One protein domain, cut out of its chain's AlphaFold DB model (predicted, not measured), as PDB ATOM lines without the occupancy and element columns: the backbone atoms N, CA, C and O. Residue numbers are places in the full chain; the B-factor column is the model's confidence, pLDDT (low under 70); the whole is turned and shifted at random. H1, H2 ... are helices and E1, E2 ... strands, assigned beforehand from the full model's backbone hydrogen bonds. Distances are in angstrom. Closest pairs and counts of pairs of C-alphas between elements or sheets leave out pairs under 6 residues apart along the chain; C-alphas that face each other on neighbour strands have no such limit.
ATOM      1  N   ILE A   7     298.117 251.167 300.292       79.25
ATOM      2  CA  ILE A   7     298.843 249.951 299.949       79.25
ATOM      3  C   ILE A   7     299.063 249.168 301.239       79.25
ATOM      4  O   ILE A   7     299.823 249.584 302.113       79.25
ATOM      5  N   ILE A   8     298.381 248.033 301.365       80.81
ATOM      6  CA  ILE A   8     298.523 247.125 302.504       80.81
ATOM      7  C   ILE A   8     299.399 245.959 302.077       80.81
ATOM      8  O   ILE A   8     299.230 245.413 300.988       80.81
ATOM      9  N   THR A   9     300.338 245.581 302.932       82.69
ATOM     10  CA  THR A   9     301.278 244.501 302.644       82.69
ATOM     11  C   THR A   9     301.622 243.713 303.902       82.69
ATOM     12  O   THR A   9     301.527 244.226 305.017       82.69
ATOM     13  N   PHE A  10     302.060 242.473 303.713       84.06
ATOM     14  CA  PHE A  10     302.522 241.574 304.759       84.06
ATOM     15  C   PHE A  10     303.968 241.149 304.442       84.06
ATOM     16  O   PHE A  10     304.178 240.090 303.847       84.06
ATOM     17  N   PRO A  11     304.969 241.993 304.766       86.25
ATOM     18  CA  PRO A  11     306.342 241.804 304.312       86.25
ATOM     19  C   PRO A  11     307.018 240.630 305.015       86.25
ATOM     20  O   PRO A  11     307.151 240.615 306.242       86.25
ATOM     21  N   ALA A  12     307.476 239.648 304.244       85.38
ATOM     22  CA  ALA A  12     308.013 238.393 304.774       85.38
ATOM     23  C   ALA A  12     309.250 238.614 305.640       85.38
ATOM     24  O   ALA A  12     309.408 238.012 306.700       85.38
ATOM     25  N   SER A  13     310.101 239.534 305.208       87.75
ATOM     26  CA  SER A  13     311.376 239.806 305.852       87.75
ATOM     27  C   SER A  13     311.204 240.389 307.256       87.75
ATOM     28  O   SER A  13     311.775 239.872 308.214       87.75
ATOM     29  N   LEU A  14     310.337 241.391 307.408       89.75
ATOM     30  CA  LEU A  14     310.003 241.990 308.702       89.75
ATOM     31  C   LEU A  14     309.324 240.979 309.632       89.75
ATOM     32  O   LEU A  14     309.604 240.938 310.831       89.75
ATOM     33  N   ASN A  15     308.465 240.125 309.077       89.06
ATOM     34  CA  ASN A  15     307.810 239.077 309.845       89.06
ATOM     35  C   ASN A  15     308.793 238.002 310.328       89.06
ATOM     36  O   ASN A  15     308.633 237.519 311.447       89.06
ATOM     37  N   PHE A  16     309.842 237.674 309.564       89.50
ATOM     38  CA  PHE A  16     310.870 236.743 310.038       89.50
ATOM     39  C   PHE A  16     311.697 237.316 311.189       89.50
ATOM     40  O   PHE A  16     311.994 236.600 312.146       89.50
ATOM     41  N   ILE A  17     312.026 238.611 311.137       91.12
ATOM     42  CA  ILE A  17     312.750 239.297 312.218       91.12
ATOM     43  C   ILE A  17     311.945 239.209 313.522       91.12
ATOM     44  O   ILE A  17     312.471 238.783 314.550       91.12
ATOM     45  N   ILE A  18     310.648 239.542 313.474       90.62
ATOM     46  CA  ILE A  18     309.757 239.472 314.645       90.62
ATOM     47  C   ILE A  18     309.593 238.022 315.127       90.62
ATOM     48  O   ILE A  18     309.559 237.774 316.333       90.62
ATOM     49  N   TYR A  19     309.527 237.061 314.202       89.88
ATOM     50  CA  TYR A  19     309.410 235.633 314.503       89.88
ATOM     51  C   TYR A  19     310.583 235.124 315.309       89.88
ATOM     52  O   TYR A  19     310.415 234.607 316.418       89.88
ATOM     53  N   THR A  20     311.770 235.344 314.769       89.88
ATOM     54  CA  THR A  20     313.008 234.913 315.390       89.88
ATOM     55  C   THR A  20     313.201 235.606 316.740       89.88
ATOM     56  O   THR A  20     313.521 234.938 317.723       89.88
ATOM     57  N   TRP A  21     312.895 236.908 316.839       89.81
ATOM     58  CA  TRP A  21     312.942 237.629 318.112       89.81
ATOM     59  C   TRP A  21     312.012 237.012 319.161       89.81
ATOM     60  O   TRP A  21     312.406 236.791 320.305       89.81
ATOM     61  N   ASN A  22     310.773 236.699 318.785       87.94
ATOM     62  CA  ASN A  22     309.794 236.152 319.717       87.94
ATOM     63  C   ASN A  22     310.165 234.753 320.212       87.94
ATOM     64  O   ASN A  22     309.937 234.447 321.383       87.94
ATOM     65  N   ILE A  23     310.745 233.905 319.358       85.94
ATOM     66  CA  ILE A  23     311.289 232.612 319.793       85.94
ATOM     67  C   ILE A  23     312.417 232.830 320.785       85.94
ATOM     68  O   ILE A  23     312.381 232.275 321.882       85.94
ATOM     69  N   TYR A  24     313.380 233.668 320.416       84.75
ATOM     70  CA  TYR A  24     314.527 233.972 321.252       84.75
ATOM     71  C   TYR A  24     314.096 234.487 322.629       84.75
ATOM     72  O   TYR A  24     314.501 233.948 323.657       84.75
ATOM     73  N   TYR A  25     313.201 235.474 322.670       82.88
ATOM     74  CA  TYR A  25     312.688 236.038 323.912       82.88
ATOM     75  C   TYR A  25     311.935 235.002 324.760       82.88
ATOM     76  O   TYR A  25     312.095 234.965 325.981       82.88
ATOM     77  N   LYS A  26     311.136 234.122 324.141       84.06
ATOM     78  CA  LYS A  26     310.451 233.033 324.859       84.06
ATOM     79  C   LYS A  26     311.443 232.045 325.467       84.06
ATOM     80  O   LYS A  26     311.346 231.764 326.658       84.06
ATOM     81  N   MET A  27     312.412 231.575 324.684       79.50
ATOM     82  CA  MET A  27     313.433 230.636 325.153       79.50
ATOM     83  C   MET A  27     314.263 231.235 326.290       79.50
ATOM     84  O   MET A  27     314.477 230.586 327.312       79.50
ATOM     85  N   ASN A  28     314.663 232.500 326.164       76.38
ATOM     86  CA  ASN A  28     315.446 233.181 327.191       76.38
ATOM     87  C   ASN A  28     314.651 233.470 328.466       76.38
ATOM     88  O   ASN A  28     315.196 233.355 329.557       76.38
ATOM     89  N   ASN A  29     313.354 233.765 328.372       76.31
ATOM     90  CA  ASN A  29     312.511 233.861 329.564       76.31
ATOM     91  C   ASN A  29     312.352 232.522 330.288       76.31
ATOM     92  O   ASN A  29     312.289 232.485 331.517       76.31
ATOM     93  N   GLU A  30     312.279 231.410 329.558       77.75
ATOM     94  CA  GLU A  30     312.274 230.081 330.173       77.75
ATOM     95  C   GLU A  30     313.614 229.749 330.836       77.75
ATOM     96  O   GLU A  30     313.632 229.147 331.911       77.75
ATOM     97  N   MET A  31     314.727 230.177 330.235       70.62
ATOM     98  CA  MET A  31     316.072 230.068 330.805       70.62
ATOM     99  C   MET A  31     316.212 230.926 332.075       70.62
ATOM    100  O   MET A  31     316.659 230.431 333.108       70.62
ATOM    101  N   LEU A  32     315.733 232.172 332.056       65.25
ATOM    102  CA  LEU A  32     315.684 233.064 333.220       65.25
ATOM    103  C   LEU A  32     314.916 232.460 334.394       65.25
ATOM    104  O   LEU A  32     315.387 232.481 335.528       65.25
ATOM    105  N   LYS A  33     313.737 231.881 334.130       74.50
ATOM    106  CA  LYS A  33     312.941 231.182 335.154       74.50
ATOM    107  C   LYS A  33     313.695 230.009 335.783       74.50
ATOM    108  O   LYS A  33     313.377 229.611 336.898       74.50
ATOM    109  N   LYS A  34     314.682 229.461 335.072       75.44
ATOM    110  CA  LYS A  34     315.580 228.397 335.534       75.44
ATOM    111  C   LYS A  34     316.902 228.933 336.113       75.44
ATOM    112  O   LYS A  34     317.780 228.134 336.419       75.44
ATOM    113  N   GLY A  35     317.037 230.249 336.293       66.38
ATOM    114  CA  GLY A  35     318.193 230.894 336.924       66.38
ATOM    115  C   GLY A  35     319.392 231.134 336.001       66.38
ATOM    116  O   GLY A  35     320.472 231.449 336.494       66.38
ATOM    117  N   PHE A  36     319.234 230.986 334.683       62.06
ATOM    118  CA  PHE A  36     320.299 231.276 333.719       62.06
ATOM    119  C   PHE A  36     320.356 232.773 333.379       62.06
ATOM    120  O   PHE A  36     319.337 233.464 333.392       62.06
ATOM    121  N   GLN A  37     321.553 233.273 333.059       57.97
ATOM    122  CA  GLN A  37     321.763 234.659 332.631       57.97
ATOM    123  C   GLN A  37     321.108 234.929 331.269       57.97
ATOM    124  O   GLN A  37     321.147 234.082 330.375       57.97
ATOM    125  N   LEU A  38     320.517 236.119 331.120       56.78
ATOM    126  CA  LEU A  38     320.019 236.598 329.834       56.78
ATOM    127  C   LEU A  38     321.176 236.840 328.862       56.78
ATOM    128  O   LEU A  38     322.259 237.245 329.288       56.78
ATOM    129  N   PRO A  39     320.935 236.664 327.562       56.88
ATOM    130  CA  PRO A  39     321.871 237.101 326.548       56.88
ATOM    131  C   PRO A  39     321.882 238.628 326.359       56.88
ATOM    132  O   PRO A  39     320.922 239.328 326.683       56.88
ATOM    133  N   ASP A  40     323.019 239.077 325.831       67.19
ATOM    134  CA  ASP A  40     323.558 240.439 325.807       67.19
ATOM    135  C   ASP A  40     322.746 241.445 324.965       67.19
ATOM    136  O   ASP A  40     322.144 241.082 323.944       67.19
ATOM    137  N   ASP A  41     322.822 242.733 325.330       75.19
ATOM    138  CA  ASP A  41     322.206 243.875 324.619       75.19
ATOM    139  C   ASP A  41     322.572 243.910 323.119       75.19
ATOM    140  O   ASP A  41     321.855 244.464 322.278       75.19
ATOM    141  N   GLU A  42     323.681 243.267 322.757       83.19
ATOM    142  CA  GLU A  42     324.160 243.092 321.391       83.19
ATOM    143  C   GLU A  42     323.133 242.412 320.469       83.19
ATOM    144  O   GLU A  42     322.966 242.822 319.316       83.19
ATOM    145  N   CYS A  43     322.410 241.398 320.956       84.38
ATOM    146  CA  CYS A  43     321.426 240.687 320.141       84.38
ATOM    147  C   CYS A  43     320.249 241.601 319.791       84.38
ATOM    148  O   CYS A  43     319.895 241.748 318.621       84.38
ATOM    149  N   PHE A  44     319.687 242.286 320.790       86.38
ATOM    150  CA  PHE A  44     318.600 243.237 320.566       86.38
ATOM    151  C   PHE A  44     319.003 244.330 319.570       86.38
ATOM    152  O   PHE A  44     318.277 244.593 318.609       86.38
ATOM    153  N   ASN A  45     320.193 244.912 319.745       88.56
ATOM    154  CA  ASN A  45     320.712 245.943 318.850       88.56
ATOM    155  C   ASN A  45     320.859 245.441 317.407       88.56
ATOM    156  O   ASN A  45     320.541 246.168 316.464       88.56
ATOM    157  N   ARG A  46     321.269 244.185 317.217       90.12
ATOM    158  CA  ARG A  46     321.381 243.564 315.893       90.12
ATOM    159  C   ARG A  46     320.029 243.401 315.209       90.12
ATOM    160  O   ARG A  46     319.874 243.807 314.060       90.12
ATOM    161  N   PHE A  47     319.043 242.856 315.920       90.88
ATOM    162  CA  PHE A  47     317.685 242.701 315.395       90.88
ATOM    163  C   PHE A  47     317.069 244.051 315.026       90.88
ATOM    164  O   PHE A  47     316.494 244.195 313.946       90.88
ATOM    165  N   LYS A  48     317.236 245.048 315.898       89.50
ATOM    166  CA  LYS A  48     316.770 246.412 315.658       89.50
ATOM    167  C   LYS A  48     317.439 247.039 314.430       89.50
ATOM    168  O   LYS A  48     316.750 247.604 313.588       89.50
ATOM    169  N   SER A  49     318.755 246.902 314.293       91.06
ATOM    170  CA  SER A  49     319.492 247.449 313.149       91.06
ATOM    171  C   SER A  49     319.041 246.826 311.822       91.06
ATOM    172  O   SER A  49     318.814 247.545 310.851       91.06
ATOM    173  N   ILE A  50     318.832 245.507 311.782       91.88
ATOM    174  CA  ILE A  50     318.363 244.807 310.575       91.88
ATOM    175  C   ILE A  50     316.915 245.188 310.235       91.88
ATOM    176  O   ILE A  50     316.573 245.348 309.064       91.88
ATOM    177  N   TRP A  51     316.067 245.381 311.250       91.56
ATOM    178  CA  TRP A  51     314.711 245.905 311.076       91.56
ATOM    179  C   TRP A  51     314.714 247.272 310.381       91.56
ATOM    180  O   TRP A  51     314.010 247.471 309.389       91.56
ATOM    181  N   GLU A  52     315.529 248.203 310.875       89.75
ATOM    182  CA  GLU A  52     315.652 249.552 310.319       89.75
ATOM    183  C   GLU A  52     316.207 249.528 308.885       89.75
ATOM    184  O   GLU A  52     315.656 250.196 308.007       89.75
ATOM    185  N   ASP A  53     317.218 248.700 308.607       90.44
ATOM    186  CA  ASP A  53     317.769 248.509 307.258       90.44
ATOM    187  C   ASP A  53     316.714 247.988 306.264       90.44
ATOM    188  O   ASP A  53     316.568 248.515 305.159       90.44
ATOM    189  N   HIS A  54     315.914 246.996 306.660       89.81
ATOM    190  CA  HIS A  54     314.848 246.464 305.808       89.81
ATOM    191  C   HIS A  54     313.763 247.494 305.528       89.81
ATOM    192  O   HIS A  54     313.280 247.590 304.397       89.81
ATOM    193  N   LEU A  55     313.406 248.300 306.524       88.12
ATOM    194  CA  LEU A  55     312.501 249.413 306.310       88.12
ATOM    195  C   LEU A  55     313.092 250.417 305.309       88.12
ATOM    196  O   LEU A  55     312.408 250.793 304.363       88.12
ATOM    197  N   VAL A  56     314.364 250.812 305.424       88.06
ATOM    198  CA  VAL A  56     315.024 251.698 304.440       88.06
ATOM    199  C   VAL A  56     315.005 251.096 303.030       88.06
ATOM    200  O   VAL A  56     314.650 251.786 302.072       88.06
ATOM    201  N   LYS A  57     315.305 249.799 302.891       88.25
ATOM    202  CA  LYS A  57     315.212 249.085 301.607       88.25
ATOM    203  C   LYS A  57     313.804 249.167 301.022       88.25
ATOM    204  O   LYS A  57     313.671 249.477 299.841       88.25
ATOM    205  N   ILE A  58     312.764 248.983 301.840       86.81
ATOM    206  CA  ILE A  58     311.364 249.119 301.410       86.81
ATOM    207  C   ILE A  58     311.084 250.499 300.789       86.81
ATOM    208  O   ILE A  58     310.448 250.529 299.736       86.81
ATOM    209  N   ASN A  59     311.579 251.613 301.355       83.31
ATOM    210  CA  ASN A  59     311.433 252.938 300.712       83.31
ATOM    211  C   ASN A  59     312.022 252.942 299.312       83.31
ATOM    212  O   ASN A  59     311.448 253.501 298.383       83.31
ATOM    213  N   ASN A  60     313.249 252.433 299.226       85.75
ATOM    214  CA  ASN A  60     314.123 252.720 298.106       85.75
ATOM    215  C   ASN A  60     313.744 251.878 296.892       85.75
ATOM    216  O   ASN A  60     313.848 252.349 295.765       85.75
ATOM    217  N   MET A  61     313.306 250.638 297.119       87.25
ATOM    218  CA  MET A  61     313.017 249.692 296.042       87.25
ATOM    219  C   MET A  61     311.557 249.242 295.965       87.25
ATOM    220  O   MET A  61     311.179 248.609 294.982       87.25
ATOM    221  N   GLY A  62     310.735 249.546 296.970       83.31
ATOM    222  CA  GLY A  62     309.352 249.087 297.067       83.31
ATOM    223  C   GLY A  62     309.207 247.706 297.716       83.31
ATOM    224  O   GLY A  62     310.074 246.834 297.611       83.31
ATOM    225  N   ILE A  63     308.064 247.496 298.380       83.69
ATOM    226  CA  ILE A  63     307.809 246.299 299.196       83.69
ATOM    227  C   ILE A  63     307.847 245.023 298.359       83.69
ATOM    228  O   ILE A  63     308.515 244.070 298.738       83.69
ATOM    229  N   SER A  64     307.161 245.005 297.211       81.06
ATOM    230  CA  SER A  64     307.073 243.818 296.352       81.06
ATOM    231  C   SER A  64     308.444 243.340 295.879       81.06
ATOM    232  O   SER A  64     308.658 242.138 295.758       81.06
ATOM    233  N   ASN A  65     309.379 244.268 295.657       85.56
ATOM    234  CA  ASN A  65     310.738 243.934 295.252       85.56
ATOM    235  C   ASN A  65     311.547 243.376 296.423       85.56
ATOM    236  O   ASN A  65     312.207 242.354 296.255       85.56
ATOM    237  N   LEU A  66     311.475 243.992 297.612       84.81
ATOM    238  CA  LEU A  66     312.161 243.441 298.782       84.81
ATOM    239  C   LEU A  66     311.597 242.069 299.163       84.81
ATOM    240  O   LEU A  66     312.367 241.149 299.419       84.81
ATOM    241  N   ASP A  67     310.275 241.906 299.154       81.56
ATOM    242  CA  ASP A  67     309.637 240.615 299.401       81.56
ATOM    243  C   ASP A  67     310.006 239.600 298.325       81.56
ATOM    244  O   ASP A  67     310.307 238.464 298.658       81.56
ATOM    245  N   GLY A  68     310.039 239.993 297.050       80.94
ATOM    246  CA  GLY A  68     310.500 239.132 295.965       80.94
ATOM    247  C   GLY A  68     311.934 238.647 296.185       80.94
ATOM    248  O   GLY A  68     312.198 237.452 296.068       80.94
ATOM    249  N   LEU A  69     312.845 239.539 296.587       83.00
ATOM    250  CA  LEU A  69     314.221 239.177 296.941       83.00
ATOM    251  C   LEU A  69     314.287 238.270 298.168       83.00
ATOM    252  O   LEU A  69     315.010 237.278 298.160       83.00
ATOM    253  N   CYS A  70     313.508 238.578 299.203       80.19
ATOM    254  CA  CYS A  70     313.429 237.754 300.400       80.19
ATOM    255  C   CYS A  70     312.769 236.405 300.116       80.19
ATOM    256  O   CYS A  70     313.054 235.451 300.808       80.19
ATOM    257  N   MET A  71     311.912 236.278 299.110       73.69
ATOM    258  CA  MET A  71     311.341 234.990 298.705       73.69
ATOM    259  C   MET A  71     312.301 234.194 297.827       73.69
ATOM    260  O   MET A  71     312.306 232.970 297.883       73.69
ATOM    261  N   ALA A  72     313.108 234.878 297.015       81.38
ATOM    262  CA  ALA A  72     314.076 234.239 296.136       81.38
ATOM    263  C   ALA A  72     315.316 233.748 296.896       81.38
ATOM    264  O   ALA A  72     315.810 232.661 296.611       81.38
ATOM    265  N   ARG A  73     315.836 234.554 297.834       79.19
ATOM    266  CA  ARG A  73     317.043 234.259 298.633       79.19
ATOM    267  C   ARG A  73     316.880 234.730 300.088       79.19
ATOM    268  O   ARG A  73     317.623 235.599 300.548       79.19
ATOM    269  N   PRO A  74     315.886 234.197 300.818       73.12
ATOM    270  CA  PRO A  74     315.551 234.647 302.174       73.12
ATOM    271  C   PRO A  74     316.708 234.529 303.155       73.12
ATOM    272  O   PRO A  74     316.918 235.392 304.007       73.12
ATOM    273  N   GLU A  75     317.441 233.433 303.021       77.50
ATOM    274  CA  GLU A  75     318.552 233.076 303.879       77.50
ATOM    275  C   GLU A  75     319.641 234.142 303.873       77.50
ATOM    276  O   GLU A  75     320.064 234.593 304.931       77.50
ATOM    277  N   GLU A  76     320.004 234.650 302.697       83.50
ATOM    278  CA  GLU A  76     321.033 235.680 302.555       83.50
ATOM    279  C   GLU A  76     320.607 237.010 303.179       83.50
ATOM    280  O   GLU A  76     321.424 237.700 303.786       83.50
ATOM    281  N   GLN A  77     319.324 237.362 303.064       82.62
ATOM    282  CA  GLN A  77     318.811 238.629 303.587       82.62
ATOM    283  C   GLN A  77     318.750 238.645 305.115       82.62
ATOM    284  O   GLN A  77     318.869 239.702 305.727       82.62
ATOM    285  N   LEU A  78     318.545 237.481 305.733       87.56
ATOM    286  CA  LEU A  78     318.194 237.381 307.148       87.56
ATOM    287  C   LEU A  78     319.261 236.641 307.970       87.56
ATOM    288  O   LEU A  78     319.176 236.603 309.198       87.56
ATOM    289  N   ARG A  79     320.319 236.127 307.323       89.25
ATOM    290  CA  ARG A  79     321.475 235.494 307.977       89.25
ATOM    291  C   ARG A  79     322.115 236.404 309.018       89.25
ATOM    292  O   ARG A  79     322.539 235.913 310.060       89.25
ATOM    293  N   SER A  80     322.169 237.709 308.768       90.50
ATOM    294  CA  SER A  80     322.782 238.698 309.664       90.50
ATOM    295  C   SER A  80     322.134 238.765 311.051       90.50
ATOM    296  O   SER A  80     322.773 239.250 311.981       90.50
ATOM    297  N   LEU A  81     320.919 238.232 311.234       91.12
ATOM    298  CA  LEU A  81     320.271 238.139 312.547       91.12
ATOM    299  C   LEU A  81     321.048 237.245 313.526       91.12
ATOM    300  O   LEU A  81     320.933 237.414 314.737       91.12
ATOM    301  N   PHE A  82     321.873 236.326 313.020       91.31
ATOM    302  CA  PHE A  82     322.561 235.314 313.818       91.31
ATOM    303  C   PHE A  82     324.080 235.545 313.824       91.31
ATOM    304  O   PHE A  82     324.640 236.014 312.829       91.31
ATOM    305  N   PRO A  83     324.803 235.225 314.912       89.00
ATOM    306  CA  PRO A  83     326.263 235.341 314.944       89.00
ATOM    307  C   PRO A  83     326.950 234.513 313.844       89.00
ATOM    308  O   PRO A  83     326.450 233.444 313.484       89.00
ATOM    309  N   PRO A  84     328.108 234.950 313.313       89.50
ATOM    310  CA  PRO A  84     328.899 234.192 312.342       89.50
ATOM    311  C   PRO A  84     329.707 233.075 313.029       89.50
ATOM    312  O   PRO A  84     330.926 232.997 312.915       89.50
ATOM    313  N   THR A  85     329.029 232.231 313.805       91.69
ATOM    314  CA  THR A  85     329.608 231.092 314.527       91.69
ATOM    315  C   THR A  85     328.861 229.818 314.157       91.69
ATOM    316  O   THR A  85     327.720 229.874 313.703       91.69
ATOM    317  N   TYR A  86     329.466 228.653 314.397       90.31
ATOM    318  CA  TYR A  86     328.813 227.366 314.135       90.31
ATOM    319  C   TYR A  86     327.460 227.224 314.857       90.31
ATOM    320  O   TYR A  86     326.492 226.739 314.276       90.31
ATOM    321  N   ALA A  87     327.371 227.691 316.106       87.94
ATOM    322  CA  ALA A  87     326.116 227.709 316.855       87.94
ATOM    323  C   ALA A  87     325.083 228.652 316.211       87.94
ATOM    324  O   ALA A  87     323.933 228.258 316.031       87.94
ATOM    325  N   GLY A  88     325.509 229.849 315.788       89.38
ATOM    326  CA  GLY A  88     324.645 230.801 315.090       89.38
ATOM    327  C   GLY A  88     324.114 230.268 313.755       89.38
ATOM    328  O   GLY A  88     322.948 230.485 313.442       89.38
ATOM    329  N   GLU A  89     324.916 229.506 313.003       90.62
ATOM    330  CA  GLU A  89     324.450 228.816 311.789       90.62
ATOM    331  C   GLU A  89     323.348 227.796 312.101       90.62
ATOM    332  O   GLU A  89     322.313 227.762 311.439       90.62
ATOM    333  N   GLN A  90     323.529 226.971 313.138       90.50
ATOM    334  CA  GLN A  90     322.511 225.988 313.523       90.50
ATOM    335  C   GLN A  90     321.203 226.648 313.976       90.50
ATOM    336  O   GLN A  90     320.118 226.165 313.640       90.50
ATOM    337  N   GLU A  91     321.288 227.739 314.736       88.88
ATOM    338  CA  GLU A  91     320.123 228.517 315.170       88.88
ATOM    339  C   GLU A  91     319.397 229.167 313.992       88.88
ATOM    340  O   GLU A  91     318.162 229.123 313.938       88.88
ATOM    341  N   PHE A  92     320.151 229.699 313.025       91.12
ATOM    342  CA  PHE A  92     319.610 230.233 311.782       91.12
ATOM    343  C   PHE A  92     318.814 229.162 311.027       91.12
ATOM    344  O   PHE A  92     317.620 229.350 310.789       91.12
ATOM    345  N   TYR A  93     319.423 228.008 310.729       89.31
ATOM    346  CA  TYR A  93     318.753 226.942 309.975       89.31
ATOM    347  C   TYR A  93     317.496 226.418 310.671       89.31
ATOM    348  O   TYR A  93     316.478 226.182 310.018       89.31
ATOM    349  N   ARG A  94     317.529 226.265 312.001       87.75
ATOM    350  CA  ARG A  94     316.343 225.862 312.769       87.75
ATOM    351  C   ARG A  94     315.236 226.902 312.642       87.75
ATOM    352  O   ARG A  94     314.118 226.546 312.280       87.75
ATOM    353  N   SER A  95     315.545 228.170 312.905       88.06
ATOM    354  CA  SER A  95     314.565 229.263 312.849       88.06
ATOM    355  C   SER A  95     313.968 229.414 311.450       88.06
ATOM    356  O   SER A  95     312.762 229.618 311.314       88.06
ATOM    357  N   TRP A  96     314.801 229.254 310.420       86.81
ATOM    358  CA  TRP A  96     314.412 229.332 309.019       86.81
ATOM    359  C   TRP A  96     313.350 228.293 308.646       86.81
ATOM    360  O   TRP A  96     312.275 228.663 308.178       86.81
ATOM    361  N   ILE A  97     313.606 227.008 308.919       85.38
ATOM    362  CA  ILE A  97     312.696 225.908 308.553       85.38
ATOM    363  C   ILE A  97     311.299 226.121 309.148       85.38
ATOM    364  O   ILE A  97     310.284 225.919 308.470       85.38
ATOM    365  N   PHE A  98     311.231 226.540 310.414       83.25
ATOM    366  CA  PHE A  98     309.948 226.787 311.063       83.25
ATOM    367  C   PHE A  98     309.252 228.030 310.515       83.25
ATOM    368  O   PHE A  98     308.041 227.986 310.288       83.25
ATOM    369  N   PHE A  99     309.996 229.116 310.279       84.75
ATOM    370  CA  PHE A  99     309.418 230.326 309.714       84.75
ATOM    371  C   PHE A  99     308.859 230.077 308.321       84.75
ATOM    372  O   PHE A  99     307.702 230.399 308.090       84.75
ATOM    373  N   GLU A 100     309.625 229.471 307.414       80.81
ATOM    374  CA  GLU A 100     309.190 229.211 306.041       80.81
ATOM    375  C   GLU A 100     307.911 228.362 306.010       80.81
ATOM    376  O   GLU A 100     306.935 228.698 305.328       80.81
ATOM    377  N   SER A 101     307.896 227.291 306.810       81.44
ATOM    378  CA  SER A 101     306.759 226.378 306.917       81.44
ATOM    379  C   SER A 101     305.510 227.090 307.428       81.44
ATOM    380  O   SER A 101     304.428 226.911 306.877       81.44
ATOM    381  N   TRP A 102     305.645 227.919 308.463       81.50
ATOM    382  CA  TRP A 102     304.534 228.668 309.050       81.50
ATOM    383  C   TRP A 102     304.075 229.835 308.158       81.50
ATOM    384  O   TRP A 102     302.875 230.051 307.970       81.50
ATOM    385  N   TRP A 103     305.019 230.561 307.565       78.25
ATOM    386  CA  TRP A 103     304.798 231.800 306.826       78.25
ATOM    387  C   TRP A 103     303.900 231.608 305.607       78.25
ATOM    388  O   TRP A 103     303.018 232.429 305.353       78.25
ATOM    389  N   ARG A 104     304.076 230.507 304.866       74.06
ATOM    390  CA  ARG A 104     303.247 230.211 303.686       74.06
ATOM    391  C   ARG A 104     301.759 230.131 304.033       74.06
ATOM    392  O   ARG A 104     300.935 230.636 303.273       74.06
ATOM    393  N   PHE A 105     301.419 229.549 305.184       77.44
ATOM    394  CA  PHE A 105     300.037 229.489 305.664       77.44
ATOM    395  C   PHE A 105     299.583 230.814 306.272       77.44
ATOM    396  O   PHE A 105     298.455 231.237 306.024       77.44
ATOM    397  N   ALA A 106     300.461 231.483 307.025       75.25
ATOM    398  CA  ALA A 106     300.165 232.778 307.623       75.25
ATOM    399  C   ALA A 106     299.806 233.810 306.548       75.25
ATOM    400  O   ALA A 106     298.751 234.423 306.635       75.25
ATOM    401  N   ARG A 107     300.606 233.940 305.485       76.25
ATOM    402  CA  ARG A 107     300.336 234.884 304.393       76.25
ATOM    403  C   ARG A 107     298.966 234.664 303.754       76.25
ATOM    404  O   ARG A 107     298.199 235.612 303.632       76.25
ATOM    405  N   LEU A 108     298.638 233.415 303.418       76.50
ATOM    406  CA  LEU A 108     297.340 233.086 302.831       76.50
ATOM    407  C   LEU A 108     296.193 233.450 303.785       76.50
ATOM    408  O   LEU A 108     295.244 234.115 303.383       76.50
ATOM    409  N   ALA A 109     296.287 233.048 305.055       74.38
ATOM    410  CA  ALA A 109     295.272 233.361 306.058       74.38
ATOM    411  C   ALA A 109     295.105 234.876 306.264       74.38
ATOM    412  O   ALA A 109     293.988 235.354 306.450       74.38
ATOM    413  N   TYR A 110     296.200 235.630 306.197       75.75
ATOM    414  CA  TYR A 110     296.203 237.080 306.343       75.75
ATOM    415  C   TYR A 110     295.512 237.782 305.187       75.75
ATOM    416  O   TYR A 110     294.673 238.642 305.438       75.75
ATOM    417  N   ASP A 111     295.808 237.400 303.946       75.00
ATOM    418  CA  ASP A 111     295.174 238.008 302.774       75.00
ATOM    419  C   ASP A 111     293.640 237.878 302.859       75.00
ATOM    420  O   ASP A 111     292.912 238.856 302.662       75.00
ATOM    421  N   TYR A 112     293.140 236.709 303.283       77.94
ATOM    422  CA  TYR A 112     291.711 236.503 303.543       77.94
ATOM    423  C   TYR A 112     291.185 237.305 304.736       77.94
ATOM    424  O   TYR A 112     290.073 237.834 304.693       77.94
ATOM    425  N   ALA A 113     291.955 237.394 305.815       77.19
ATOM    426  CA  ALA A 113     291.503 238.016 307.050       77.19
ATOM    427  C   ALA A 113     291.592 239.548 307.048       77.19
ATOM    428  O   ALA A 113     290.867 240.183 307.806       77.19
ATOM    429  N   VAL A 114     292.431 240.157 306.204       78.00
ATOM    430  CA  VAL A 114     292.535 241.618 306.047       78.00
ATOM    431  C   VAL A 114     291.400 242.169 305.184       78.00
ATOM    432  O   VAL A 114     290.944 243.291 305.420       78.00
ATOM    433  N   GLN A 115     290.897 241.386 304.223       79.19
ATOM    434  CA  GLN A 115     289.878 241.825 303.263       79.19
ATOM    435  C   GLN A 115     288.639 242.487 303.915       79.19
ATOM    436  O   GLN A 115     288.232 243.556 303.450       79.19
ATOM    437  N   PRO A 116     288.062 241.967 305.020       81.31
ATOM    438  CA  PRO A 116     286.925 242.606 305.690       81.31
ATOM    439  C   PRO A 116     287.244 243.966 306.336       81.31
ATOM    440  O   PRO A 116     286.338 244.770 306.559       81.31
ATOM    441  N   PHE A 117     288.515 244.251 306.635       79.75
ATOM    442  CA  PHE A 117     288.948 245.450 307.364       79.75
ATOM    443  C   PHE A 117     289.471 246.562 306.455       79.75
ATOM    444  O   PHE A 117     289.774 247.648 306.950       79.75
ATOM    445  N   LEU A 118     289.525 246.348 305.136       79.19
ATOM    446  CA  LEU A 118     290.020 247.339 304.172       79.19
ATOM    447  C   LEU A 118     289.314 248.695 304.308       79.19
ATOM    448  O   LEU A 118     289.970 249.737 304.277       79.19
ATOM    449  N   ASN A 119     287.997 248.694 304.536       78.50
ATOM    450  CA  ASN A 119     287.216 249.916 304.744       78.50
ATOM    451  C   ASN A 119     287.573 250.628 306.056       78.50
ATOM    452  O   ASN A 119     287.620 251.857 306.106       78.50
ATOM    453  N   THR A 120     287.827 249.872 307.124       80.81
ATOM    454  CA  THR A 120     288.244 250.418 308.424       80.81
ATOM    455  C   THR A 120     289.639 251.023 308.327       80.81
ATOM    456  O   THR A 120     289.858 252.137 308.801       80.81
ATOM    457  N   LEU A 121     290.557 250.334 307.646       79.25
ATOM    458  CA  LEU A 121     291.899 250.829 307.355       79.25
ATOM    459  C   LEU A 121     291.850 252.116 306.523       79.25
ATOM    460  O   LEU A 121     292.526 253.083 306.869       79.25
ATOM    461  N   HIS A 122     290.979 252.180 305.511       78.50
ATOM    462  CA  HIS A 122     290.742 253.403 304.738       78.50
ATOM    463  C   HIS A 122     290.224 254.557 305.583       78.50
ATOM    464  O   HIS A 122     290.774 255.650 305.522       78.50
ATOM    465  N   LYS A 123     289.212 254.328 306.421       79.56
ATOM    466  CA  LYS A 123     288.661 255.389 307.276       79.56
ATOM    467  C   LYS A 123     289.671 255.909 308.293       79.56
ATOM    468  O   LYS A 123     289.705 257.104 308.558       79.56
ATOM    469  N   ARG A 124     290.472 255.017 308.878       79.50
ATOM    470  CA  ARG A 124     291.417 255.375 309.938       79.50
ATOM    471  C   ARG A 124     292.699 256.013 309.407       79.50
ATOM    472  O   ARG A 124     293.217 256.928 310.036       79.50
ATOM    473  N   TYR A 125     293.217 255.526 308.284       76.62
ATOM    474  CA  TYR A 125     294.548 255.901 307.797       76.62
ATOM    475  C   TYR A 125     294.531 256.655 306.460       76.62
ATOM    476  O   TYR A 125     295.544 257.237 306.082       76.62
ATOM    477  N   GLY A 126     293.391 256.720 305.769       68.38
ATOM    478  CA  GLY A 126     293.224 257.371 304.463       68.38
ATOM    479  C   GLY A 126     293.008 258.886 304.508       68.38
ATOM    480  O   GLY A 126     292.350 259.429 303.634       68.38
ATOM    481  N   VAL A 127     293.525 259.583 305.523       63.94
ATOM    482  CA  VAL A 127     293.251 261.017 305.764       63.94
ATOM    483  C   VAL A 127     294.159 261.960 304.939       63.94
ATOM    484  O   VAL A 127     294.254 263.142 305.243       63.94
ATOM    485  N   SER A 128     294.890 261.457 303.937       62.81
ATOM    486  CA  SER A 128     295.902 262.217 303.174       62.81
ATOM    487  C   SER A 128     295.742 262.021 301.667       62.81
ATOM    488  O   SER A 128     295.386 260.930 301.235       62.81
ATOM    489  N   ASP A 129     296.103 263.030 300.872       57.22
ATOM    490  CA  ASP A 129     296.171 262.982 299.398       57.22
ATOM    491  C   ASP A 129     297.380 262.198 298.849       57.22
ATOM    492  O   ASP A 129     297.638 262.181 297.647       57.22
ATOM    493  N   THR A 130     298.143 261.546 299.723       67.94
ATOM    494  CA  THR A 130     299.331 260.764 299.370       67.94
ATOM    495  C   THR A 130     299.073 259.272 299.519       67.94
ATOM    496  O   THR A 130     298.316 258.853 300.398       67.94
ATOM    497  N   GLU A 131     299.774 258.457 298.728       72.62
ATOM    498  CA  GLU A 131     299.844 257.014 298.968       72.62
ATOM    499  C   GLU A 131     300.315 256.735 300.399       72.62
ATOM    500  O   GLU A 131     301.255 257.366 300.895       72.62
ATOM    501  N   ARG A 132     299.647 255.800 301.081       76.81
ATOM    502  CA  ARG A 132     300.069 255.327 302.403       76.81
ATOM    503  C   ARG A 132     300.356 253.842 302.376       76.81
ATOM    504  O   ARG A 132     299.530 253.057 301.913       76.81
ATOM    505  N   TYR A 133     301.487 253.471 302.964       80.38
ATOM    506  CA  TYR A 133     301.852 252.080 303.171       80.38
ATOM    507  C   TYR A 133     301.432 251.637 304.567       80.38
ATOM    508  O   TYR A 133     301.737 252.298 305.561       80.38
ATOM    509  N   ILE A 134     300.741 250.507 304.649       85.00
ATOM    510  CA  ILE A 134     300.447 249.827 305.906       85.00
ATOM    511  C   ILE A 134     301.154 248.477 305.860       85.00
ATOM    512  O   ILE A 134     300.799 247.607 305.063       85.00
ATOM    513  N   LEU A 135     302.175 248.323 306.702       87.12
ATOM    514  CA  LEU A 135     302.925 247.081 306.839       87.12
ATOM    515  C   LEU A 135     302.307 246.276 307.974       87.12
ATOM    516  O   LEU A 135     302.372 246.678 309.134       87.12
ATOM    517  N   ILE A 136     301.708 245.140 307.648       87.00
ATOM    518  CA  ILE A 136     301.161 244.234 308.644       87.00
ATOM    519  C   ILE A 136     302.274 243.314 309.156       87.00
ATOM    520  O   ILE A 136     303.028 242.720 308.382       87.00
ATOM    521  N   THR A 137     302.367 243.177 310.473       88.31
ATOM    522  CA  THR A 137     303.234 242.207 311.143       88.31
ATOM    523  C   THR A 137     302.398 241.176 311.870       88.31
ATOM    524  O   THR A 137     301.252 241.429 312.234       88.31
ATOM    525  N   TYR A 138     302.949 239.989 312.096       82.69
ATOM    526  CA  TYR A 138     302.147 238.900 312.632       82.69
ATOM    527  C   TYR A 138     301.933 238.975 314.149       82.69
ATOM    528  O   TYR A 138     301.053 238.310 314.688       82.69
ATOM    529  N   ASN A 139     302.753 239.766 314.843       84.62
ATOM    530  CA  ASN A 139     302.674 240.003 316.279       84.62
ATOM    531  C   ASN A 139     303.145 241.429 316.597       84.62
ATOM    532  O   ASN A 139     303.713 242.111 315.732       84.62
ATOM    533  N   THR A 140     302.895 241.873 317.828       84.12
ATOM    534  CA  THR A 140     303.326 243.156 318.376       84.12
ATOM    535  C   THR A 140     304.831 243.334 318.222       84.12
ATOM    536  O   THR A 140     305.617 242.408 318.436       84.12
ATOM    537  N   LEU A 141     305.227 244.549 317.847       84.69
ATOM    538  CA  LEU A 141     306.632 244.908 317.746       84.69
ATOM    539  C   LEU A 141     307.286 244.887 319.133       84.69
ATOM    540  O   LEU A 141     306.683 245.375 320.095       84.69
ATOM    541  N   PRO A 142     308.522 244.383 319.244       83.44
ATOM    542  CA  PRO A 142     309.286 244.505 320.475       83.44
ATOM    543  C   PRO A 142     309.479 245.973 320.862       83.44
ATOM    544  O   PRO A 142     309.668 246.840 320.004       83.44
ATOM    545  N   VAL A 143     309.466 246.253 322.166       80.25
ATOM    546  CA  VAL A 143     309.742 247.600 322.682       80.25
ATOM    547  C   VAL A 143     311.123 248.049 322.197       80.25
ATOM    548  O   VAL A 143     312.105 247.334 322.367       80.25
ATOM    549  N   GLY A 144     311.189 249.230 321.576       77.12
ATOM    550  CA  GLY A 144     312.419 249.821 321.040       77.12
ATOM    551  C   GLY A 144     312.673 249.572 319.549       77.12
ATOM    552  O   GLY A 144     313.577 250.205 318.997       77.12
ATOM    553  N   PHE A 145     311.868 248.733 318.884       82.62
ATOM    554  CA  PHE A 145     311.809 248.699 317.420       82.62
ATOM    555  C   PHE A 145     311.071 249.944 316.927       82.62
ATOM    556  O   PHE A 145     310.048 250.340 317.491       82.62
ATOM    557  N   CYS A 146     311.585 250.576 315.873       68.38
ATOM    558  CA  CYS A 146     310.975 251.784 315.337       68.38
ATOM    559  C   CYS A 146     309.649 251.446 314.635       68.38
ATOM    560  O   CYS A 146     309.626 250.673 313.675       68.38
ATOM    561  N   ASN A 147     308.548 252.036 315.111       65.94
ATOM    562  CA  ASN A 147     307.232 252.002 314.462       65.94
ATOM    563  C   ASN A 147     306.970 253.247 313.593       65.94
ATOM    564  O   ASN A 147     306.022 253.262 312.811       65.94
ATOM    565  N   GLN A 148     307.798 254.285 313.745       57.47
ATOM    566  CA  GLN A 148     307.719 255.541 313.008       57.47
ATOM    567  C   GLN A 148     308.629 255.459 311.793       57.47
ATOM    568  O   GLN A 148     309.749 255.957 311.777       57.47
ATOM    569  N   TYR A 149     308.140 254.763 310.777       61.34
ATOM    570  CA  TYR A 149     308.664 254.925 309.439       61.34
ATOM    571  C   TYR A 149     307.895 256.068 308.770       61.34
ATOM    572  O   TYR A 149     306.670 255.991 308.681       61.34
ATOM    573  N   ASP A 150     308.583 257.111 308.287       60.81
ATOM    574  CA  ASP A 150     307.970 258.374 307.815       60.81
ATOM    575  C   ASP A 150     306.847 258.195 306.775       60.81
ATOM    576  O   ASP A 150     305.989 259.062 306.614       60.81
ATOM    577  N   ARG A 151     306.832 257.061 306.061       67.06
ATOM    578  CA  ARG A 151     305.846 256.744 305.014       67.06
ATOM    579  C   ARG A 151     305.018 255.482 305.258       67.06
ATOM    580  O   ARG A 151     304.082 255.234 304.496       67.06
ATOM    581  N   ALA A 152     305.343 254.683 306.276       75.38
ATOM    582  CA  ALA A 152     304.739 253.368 306.473       75.38
ATOM    583  C   ALA A 152     304.274 253.159 307.915       75.38
ATOM    584  O   ALA A 152     305.036 253.281 308.867       75.38
ATOM    585  N   ILE A 153     303.001 252.808 308.064       81.38
ATOM    586  CA  ILE A 153     302.397 252.498 309.355       81.38
ATOM    587  C   ILE A 153     302.571 251.004 309.588       81.38
ATOM    588  O   ILE A 153     302.006 250.193 308.855       81.38
ATOM    589  N   VAL A 154     303.353 250.636 310.600       85.44
ATOM    590  CA  VAL A 154     303.544 249.230 310.966       85.44
ATOM    591  C   VAL A 154     302.489 248.831 311.990       85.44
ATOM    592  O   VAL A 154     302.407 249.433 313.060       85.44
ATOM    593  N   LEU A 155     301.678 247.824 311.667       85.31
ATOM    594  CA  LEU A 155     300.588 247.358 312.518       85.31
ATOM    595  C   LEU A 155     300.688 245.853 312.749       85.31
ATOM    596  O   LEU A 155     300.707 245.094 311.780       85.31
ATOM    597  N   PRO A 156     300.661 245.387 314.005       86.25
ATOM    598  CA  PRO A 156     300.455 243.977 314.256       86.25
ATOM    599  C   PRO A 156     299.023 243.596 313.885       86.25
ATOM    600  O   PRO A 156     298.070 244.339 314.120       86.25
ATOM    601  N   PHE A 157     298.874 242.413 313.318       79.75
ATOM    602  CA  PHE A 157     297.603 241.892 312.840       79.75
ATOM    603  C   PHE A 157     296.517 241.849 313.897       79.75
ATOM    604  O   PHE A 157     295.380 242.208 313.618       79.75
ATOM    605  N   GLU A 158     296.869 241.453 315.119       77.19
ATOM    606  CA  GLU A 158     295.925 241.378 316.234       77.19
ATOM    607  C   GLU A 158     295.256 242.737 316.500       77.19
ATOM    608  O   GLU A 158     294.066 242.794 316.821       77.19
ATOM    609  N   ASN A 159     295.964 243.844 316.235       78.50
ATOM    610  CA  ASN A 159     295.421 245.190 316.400       78.50
ATOM    611  C   ASN A 159     294.370 245.556 315.341       78.50
ATOM    612  O   ASN A 159     293.617 246.508 315.541       78.50
ATOM    613  N   LEU A 160     294.275 244.817 314.229       72.69
ATOM    614  CA  LEU A 160     293.199 245.003 313.250       72.69
ATOM    615  C   LEU A 160     291.835 244.571 313.812       72.69
ATOM    616  O   LEU A 160     290.804 245.096 313.391       72.69
ATOM    617  N   PHE A 161     291.826 243.642 314.773       67.25
ATOM    618  CA  PHE A 161     290.612 243.057 315.352       67.25
ATOM    619  C   PHE A 161     290.205 243.707 316.672       67.25
ATOM    620  O   PHE A 161     289.034 243.660 317.059       67.25
ATOM    621  N   SER A 162     291.150 244.325 317.379       63.88
ATOM    622  CA  SER A 162     290.846 245.043 318.610       63.88
ATOM    623  C   SER A 162     290.053 246.310 318.287       63.88
ATOM    624  O   SER A 162     290.594 247.270 317.745       63.88
TER     625      SER A 162
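This is residues 7 to 162 of the 165 residues of an uncharacterized protein of Alicyclobacillus sacchari (UniProt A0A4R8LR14). A small parallel sheet, E1 E2 E3, sits beside a group of crossed helices, and the long kinked H5 passes both. H1 and H2 make a helical hairpin, with H3 across its sheet end; residues 30 to 35 stick out. The 156 printed residues, mostly helix, run E1 H1 H2 H3 H4 H5 E2 E3 H6. The whole is compact, with a radius of gyration of the C-alphas of 16.4 A, yet elongated, spanning 51 by 33 by 29 A.

E1, residues 7 to 9, begins at C-alpha 7 (298.843, 249.951, 299.949). H1, 12 to 33, is 31.6 A long, and H2, 41 to 61, 30.6 A. H3 is 63 to 72, H4 74 to 81, and H5, 86 to 125, 45.0 A. E2 is 132 to 137 and E3 152 to 156. H6, 158 to 161, ends at C-alpha 161 (290.612, 243.057, 315.352).

The hub H1 touches H2 at Leu 14 and Trp 51, their closest C-alphas, 6.6 A, at a shallow tilt of 11 degrees, opposite ways. It touches H3 at Ala 12 and Asp 67, 6.0 A, H4 at Ser 13 and Leu 78, 7.4 A, and H5 at Thr 20 and Ser 95, 6.4 A. H5 has a kink of 69 degrees near residue 116 and stands at the sheet's level, height 1.8 A. N 9 and O 134 are 3.0 A apart, N 135 and O 153 2.9 A, within hydrogen-bond range. E1, H1 to H5 and E2 form a strand-helix-strand unit, two parallel neighbour strands with helices between. H1, H2 and H3 have every O i to N i+4 pair within range, H4 2 of 4, H5 29 of 36; H6 is too short.

The C-alphas of Gly 35 and Asp 129, farthest apart, are 54.1 A apart. The printed part has no cut. The link E2 to E3 is long. Residues 32, 35 to 40, 126 to 130, 146 to 151 and 161 to 162 have pLDDT under 70.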